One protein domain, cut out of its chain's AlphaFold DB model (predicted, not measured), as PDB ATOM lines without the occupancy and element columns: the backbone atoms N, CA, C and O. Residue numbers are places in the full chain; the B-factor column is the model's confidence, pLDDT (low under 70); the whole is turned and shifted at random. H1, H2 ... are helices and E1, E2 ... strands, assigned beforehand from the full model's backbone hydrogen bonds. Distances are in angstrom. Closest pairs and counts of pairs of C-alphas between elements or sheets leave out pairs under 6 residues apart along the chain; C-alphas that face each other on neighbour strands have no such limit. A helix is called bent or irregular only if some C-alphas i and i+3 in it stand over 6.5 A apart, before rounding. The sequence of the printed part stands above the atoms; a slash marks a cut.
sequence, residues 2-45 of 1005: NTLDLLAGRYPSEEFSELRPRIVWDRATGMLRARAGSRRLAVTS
ATOM      1  N   ASN A   2     122.003 174.246 218.410       81.12
ATOM      2  CA  ASN A   2     122.142 173.426 219.636       81.12
ATOM      3  C   ASN A   2     123.164 172.272 219.542       81.12
ATOM      4  O   ASN A   2     123.918 172.043 220.482       81.12
ATOM      5  N   THR A   3     123.261 171.578 218.403       87.94
ATOM      6  CA  THR A   3     124.280 170.529 218.194       87.94
ATOM      7  C   THR A   3     125.706 171.088 218.183       87.94
ATOM      8  O   THR A   3     126.614 170.480 218.741       87.94
ATOM      9  N   LEU A   4     125.914 172.261 217.573       87.38
ATOM     10  CA  LEU A   4     127.222 172.926 217.566       87.38
ATOM     11  C   LEU A   4     127.581 173.432 218.963       87.38
ATOM     12  O   LEU A   4     128.729 173.300 219.366       87.38
ATOM     13  N   ASP A   5     126.602 173.939 219.714       84.94
ATOM     14  CA  ASP A   5     126.769 174.323 221.117       84.94
ATOM     15  C   ASP A   5     127.205 173.132 221.983       84.94
ATOM     16  O   ASP A   5     128.197 173.239 222.706       84.94
ATOM     17  N   LEU A   6     126.546 171.977 221.840       86.44
ATOM     18  CA  LEU A   6     126.923 170.740 222.530       86.44
ATOM     19  C   LEU A   6     128.367 170.330 222.199       86.44
ATOM     20  O   LEU A   6     129.178 170.110 223.098       86.44
ATOM     21  N   LEU A   7     128.718 170.281 220.910       87.31
ATOM     22  CA  LEU A   7     130.060 169.890 220.467       87.31
ATOM     23  C   LEU A   7     131.142 170.921 220.828       87.31
ATOM     24  O   LEU A   7     132.310 170.545 220.960       87.31
ATOM     25  N   ALA A   8     130.776 172.196 220.983       84.25
ATOM     26  CA  ALA A   8     131.668 173.283 221.379       84.25
ATOM     27  C   ALA A   8     131.834 173.418 222.901       84.25
ATOM     28  O   ALA A   8     132.623 174.248 223.345       84.25
ATOM     29  N   GLY A   9     131.139 172.603 223.706       76.00
ATOM     30  CA  GLY A   9     131.308 172.595 225.160       76.00
ATOM     31  C   GLY A   9     130.244 173.353 225.952       76.00
ATOM     32  O   GLY A   9     130.453 173.587 227.141       76.00
ATOM     33  N   ARG A  10     129.131 173.778 225.341       77.00
ATOM     34  CA  ARG A  10     128.032 174.475 226.030       77.00
ATOM     35  C   ARG A  10     127.025 173.457 226.574       77.00
ATOM     36  O   ARG A  10     125.973 173.213 225.995       77.00
ATOM     37  N   TYR A  11     127.393 172.851 227.690       75.81
ATOM     38  CA  TYR A  11     126.572 171.978 228.528       75.81
ATOM     39  C   TYR A  11     126.985 172.211 229.991       75.81
ATOM     40  O   TYR A  11     128.037 172.820 230.210       75.81
ATOM     41  N   PRO A  12     126.202 171.764 230.988       65.88
ATOM     42  CA  PRO A  12     126.542 171.924 232.401       65.88
ATOM     43  C   PRO A  12     127.805 171.114 232.731       65.88
ATOM     44  O   PRO A  12     127.736 169.956 233.130       65.88
ATOM     45  N   SER A  13     128.983 171.712 232.535       63.91
ATOM     46  CA  SER A  13     130.298 171.089 232.766       63.91
ATOM     47  C   SER A  13     130.484 170.623 234.206       63.91
ATOM     48  O   SER A  13     131.267 169.719 234.473       63.91
ATOM     49  N   GLU A  14     129.723 171.214 235.121       59.62
ATOM     50  CA  GLU A  14     129.659 170.853 236.532       59.62
ATOM     51  C   GLU A  14     129.047 169.480 236.774       59.62
ATOM     52  O   GLU A  14     129.493 168.764 237.661       59.62
ATOM     53  N   GLU A  15     128.030 169.122 235.996       62.16
ATOM     54  CA  GLU A  15     127.388 167.807 236.056       62.16
ATOM     55  C   GLU A  15     128.045 166.832 235.055       62.16
ATOM     56  O   GLU A  15     127.803 165.632 235.112       62.16
ATOM     57  N   PHE A  16     128.919 167.335 234.164       62.34
ATOM     58  CA  PHE A  16     129.586 166.588 233.091       62.34
ATOM     59  C   PHE A  16     131.077 166.931 232.933       62.34
ATOM     60  O   PHE A  16     131.488 167.558 231.951       62.34
ATOM     61  N   SER A  17     131.920 166.454 233.850       56.56
ATOM     62  CA  SER A  17     133.382 166.596 233.730       56.56
ATOM     63  C   SER A  17     134.010 165.642 232.697       56.56
ATOM     64  O   SER A  17     135.096 165.903 232.178       56.56
ATOM     65  N   GLU A  18     133.332 164.537 232.353       59.88
ATOM     66  CA  GLU A  18     133.835 163.551 231.383       59.88
ATOM     67  C   GLU A  18     133.597 163.941 229.914       59.88
ATOM     68  O   GLU A  18     134.336 163.496 229.024       59.88
ATOM     69  N   LEU A  19     132.588 164.777 229.637       70.44
ATOM     70  CA  LEU A  19     132.331 165.268 228.285       70.44
ATOM     71  C   LEU A  19     133.402 166.293 227.912       70.44
ATOM     72  O   LEU A  19     133.612 167.290 228.602       70.44
ATOM     73  N   ARG A  20     134.056 166.063 226.772       74.00
ATOM     74  CA  ARG A  20     135.056 166.973 226.204       74.00
ATOM     75  C   ARG A  20     134.474 167.636 224.960       74.00
ATOM     76  O   ARG A  20     133.937 166.913 224.111       74.00
ATOM     77  N   PRO A  21     134.665 168.950 224.777       82.62
ATOM     78  CA  PRO A  21     134.329 169.596 223.519       82.62
ATOM     79  C   PRO A  21     135.101 168.933 222.373       82.62
ATOM     80  O   PRO A  21     136.266 168.554 222.521       82.62
ATOM     81  N   ARG A  22     134.457 168.778 221.218       86.00
ATOM     82  CA  ARG A  22     135.066 168.190 220.011       86.00
ATOM     83  C   ARG A  22     135.488 169.257 219.011       86.00
ATOM     84  O   ARG A  22     136.405 169.038 218.218       86.00
ATOM     85  N   ILE A  23     134.843 170.411 219.057       89.88
ATOM     86  CA  ILE A  23     135.126 171.534 218.171       89.88
ATOM     87  C   ILE A  23     135.359 172.798 218.993       89.88
ATOM     88  O   ILE A  23     134.950 172.900 220.148       89.88
ATOM     89  N   VAL A  24     136.038 173.759 218.390       86.06
ATOM     90  CA  VAL A  24     136.059 175.154 218.818       86.06
ATOM     91  C   VAL A  24     135.167 175.913 217.848       86.06
ATOM     92  O   VAL A  24     135.330 175.771 216.635       86.06
ATOM     93  N   TRP A  25     134.230 176.692 218.384       86.94
ATOM     94  CA  TRP A  25     133.348 177.534 217.588       86.94
ATOM     95  C   TRP A  25     133.566 179.001 217.939       86.94
ATOM     96  O   TRP A  25     133.216 179.447 219.034       86.94
ATOM     97  N   ASP A  26     134.138 179.745 216.994       83.06
ATOM     98  CA  ASP A  26     134.161 181.199 217.053       83.06
ATOM     99  C   ASP A  26     132.803 181.730 216.581       83.06
ATOM    100  O   ASP A  26     132.446 181.655 215.403       83.06
ATOM    101  N   ARG A  27     132.027 182.254 217.529       80.56
ATOM    102  CA  ARG A  27     130.672 182.762 217.282       80.56
ATOM    103  C   ARG A  27     130.657 184.124 216.591       80.56
ATOM    104  O   ARG A  27     129.630 184.479 216.026       80.56
ATOM    105  N   ALA A  28     131.758 184.877 216.627       76.50
ATOM    106  CA  ALA A  28     131.849 186.173 215.962       76.50
ATOM    107  C   ALA A  28     132.124 186.013 214.461       76.50
ATOM    108  O   ALA A  28     131.554 186.739 213.650       76.50
ATOM    109  N   THR A  29     132.966 185.046 214.090       81.69
ATOM    110  CA  THR A  29     133.329 184.780 212.685       81.69
ATOM    111  C   THR A  29     132.543 183.628 212.054       81.69
ATOM    112  O   THR A  29     132.546 183.476 210.836       81.69
ATOM    113  N   GLY A  30     131.879 182.797 212.863       82.25
ATOM    114  CA  GLY A  30     131.224 181.567 212.415       82.25
ATOM    115  C   GLY A  30     132.199 180.416 212.126       82.25
ATOM    116  O   GLY A  30     131.777 179.378 211.617       82.25
ATOM    117  N   MET A  31     133.491 180.570 212.437       86.69
ATOM    118  CA  MET A  31     134.523 179.586 212.119       86.69
ATOM    119  C   MET A  31     134.492 178.389 213.082       86.69
ATOM    120  O   MET A  31     134.478 178.541 214.305       86.69
ATOM    121  N   LEU A  32     134.531 177.177 212.517       90.44
ATOM    122  CA  LEU A  32     134.642 175.917 213.253       90.44
ATOM    123  C   LEU A  32     136.041 175.325 213.076       90.44
ATOM    124  O   LEU A  32     136.502 175.125 211.952       90.44
ATOM    125  N   ARG A  33     136.702 174.989 214.186       89.31
ATOM    126  CA  ARG A  33     138.000 174.297 214.196       89.31
ATOM    127  C   ARG A  33     137.891 172.996 214.981       89.31
ATOM    128  O   ARG A  33     137.310 172.965 216.061       89.31
ATOM    129  N   ALA A  34     138.484 171.917 214.480       87.56
ATOM    130  CA  ALA A  34     138.605 170.682 215.249       87.56
ATOM    131  C   ALA A  34     139.604 170.861 216.406       87.56
ATOM    132  O   ALA A  34     140.696 171.396 216.205       87.56
ATOM    133  N   ARG A  35     139.251 170.381 217.603       85.38
ATOM    134  CA  ARG A  35     140.207 170.258 218.713       85.38
ATOM    135  C   ARG A  35     141.216 169.139 218.452       85.38
ATOM    136  O   ARG A  35     140.983 168.246 217.625       85.38
ATOM    137  N   ALA A  36     142.336 169.169 219.174       78.81
ATOM    138  CA  ALA A  36     143.307 168.081 219.141       78.81
ATOM    139  C   ALA A  36     142.633 166.733 219.478       78.81
ATOM    140  O   ALA A  36     141.869 166.617 220.431       78.81
ATOM    141  N   GLY A  37     142.873 165.705 218.656       77.06
ATOM    142  CA  GLY A  37     142.281 164.370 218.831       77.06
ATOM    143  C   GLY A  37     140.895 164.157 218.203       77.06
ATOM    144  O   GLY A  37     140.539 163.003 217.956       77.06
ATOM    145  N   SER A  38     140.150 165.207 217.828       85.06
ATOM    146  CA  SER A  38     138.802 165.048 217.245       85.06
ATOM    147  C   SER A  38     138.794 164.294 215.915       85.06
ATOM    148  O   SER A  38     137.915 163.467 215.678       85.06
ATOM    149  N   ARG A  39     139.815 164.495 215.066       84.56
ATOM    150  CA  ARG A  39     139.972 163.734 213.812       84.56
ATOM    151  C   ARG A  39     140.140 162.238 214.078       84.56
ATOM    152  O   ARG A  39     139.522 161.425 213.400       84.56
ATOM    153  N   ARG A  40     140.977 161.878 215.058       81.00
ATOM    154  CA  ARG A  40     141.217 160.476 215.428       81.00
ATOM    155  C   ARG A  40     139.925 159.845 215.934       81.00
ATOM    156  O   ARG A  40     139.565 158.780 215.454       81.00
ATOM    157  N   LEU A  41     139.205 160.533 216.822       78.44
ATOM    158  CA  LEU A  41     137.922 160.070 217.352       78.44
ATOM    159  C   LEU A  41     136.915 159.777 216.231       78.44
ATOM    160  O   LEU A  41     136.384 158.668 216.179       78.44
ATOM    161  N   ALA A  42     136.721 160.721 215.305       83.69
ATOM    162  CA  ALA A  42     135.779 160.578 214.196       83.69
ATOM    163  C   ALA A  42     136.103 159.375 213.293       83.69
ATOM    164  O   ALA A  42     135.220 158.566 213.018       83.69
ATOM    165  N   VAL A  43     137.370 159.195 212.898       82.38
ATOM    166  CA  VAL A  43     137.794 158.081 212.022       82.38
ATOM    167  C   VAL A  43     137.637 156.714 212.707       82.38
ATOM    168  O   VAL A  43     137.393 155.712 212.046       82.38
ATOM    169  N   THR A  44     137.744 156.660 214.036       73.50
ATOM    170  CA  THR A  44     137.689 155.404 214.817       73.50
ATOM    171  C   THR A  44     136.291 155.028 215.320       73.50
ATOM    172  O   THR A  44     136.123 153.999 215.982       73.50
ATOM    173  N   SER A  45     135.286 155.854 215.022       71.75
ATOM    174  CA  SER A  45     133.919 155.723 215.540       71.75
ATOM    175  C   SER A  45     133.127 154.542 214.967       71.75
ATOM    176  O   SER A  45     132.083 154.205 215.504       71.75
TER     177      SER A  45
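AT A GLANCE: This is residues 2 to 45 of the 1005 residues of the protein "Winged helix DNA-binding domain-containing protein" of Acidimicrobiia bacterium (UniProt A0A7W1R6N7). A small two-stranded hairpin, E1 and E2, has a short helix at each of two places round it: H1 comes in beside E1 with its last residues, off to one side of the hairpin, and H2 lies beyond the end of the hairpin that is away from its turn. Between H1 and E1 the backbone swings out in a wide loop, whose residues 12 to 18 stick out from the rest. The printed part has 44 residues, with two named helices and two named strands in the order H1, E1, E2, H2; the sheet has the order E1 - E2 and is antiparallel. The class is mixed, helices and strands, though under half of the residues, 18 of 44, are in named elements. The whole is only just compact, close to loose, with a radius of gyration of the C-alphas of 11.1 A and spans of 29 by 29 by 16 A.

IN THESE COORDINATES: The printed part begins with H1, residues 2 to 7, which starts at C-alpha 2 at (122.142, 173.426, 219.636) and measures 8.7 A from first to last C-alpha. Residues 8 to 22 follow, 15 residues with no named element, whose C-alphas lie 3 to 17 A from the mean of the C-alphas. E1, residues 23 to 25, begins at C-alpha 23 at (135.126, 171.534, 218.171) and is 6.3 A long from first to last C-alpha. After residues 26 to 31 comes E2, residues 32 to 34, 6.9 A from first to last C-alpha. Residues 35 to 37 lead to H2, residues 38 to 43, which measures 8.8 A and ends at C-alpha 43 at (137.794, 158.081, 212.022). Thr 44 and Ser 45 close the printed part.

HOW THE PARTS SIT: E1 and E2 form a hairpin of antiparallel neighbour strands, with 157 degrees between their N-to-C directions. The C-alphas that face each other are those of 23 and 34 at 4.6 A, 24 and 33 at 5.1 A, and 25 and 32 at 4.8 A. The backbone N of Val 24 and the O of Arg 33 are 2.8 A apart, within hydrogen-bond range, and the N of Arg 33 and the O of Val 24 are 2.9 A apart, also within range. The closest C-alphas of H1 and E1 are those of Leu 7 and Ile 23, 5.8 A apart, and the two centres are 9.2 A apart. Residues 4 to 7 of H1 make 10 pairs of C-alphas within 10 A with E1, and 1 with E2. H1 and E2 are apart, with no C-alpha of the one within 8 A of the other. The closest C-alphas of E1 and H2 are those of Ile 23 and Ser 38, 7.5 A apart, while their centres are 14.3 A apart. H1 and H2 are apart. In H1 and H2 every O i to N i+4 pair is within hydrogen-bond range, and neither helix is bent.

THE WHOLE: The two C-alphas farthest apart are those of Ala 28, between E1 and E2, and Thr 44, after H2, at 31.3 A. The C-alphas of Asn 2 and Ser 45, the first and last printed residues, are 21.7 A apart. The printed part has no cut. The link from H1 to E1, with 15 residues, is long; the link from E1 to E2, with 6 residues, is short; the link from E2 to H2, with 3 residues, is tight. Within the long link, residues 12 to 18 stand free: no C-alpha 8 or more residues away along the chain is within 10 A of theirs. The mean pLDDT of the printed part is 79.0, and the model's confidence is low, under 70, at these same residues 12 to 18.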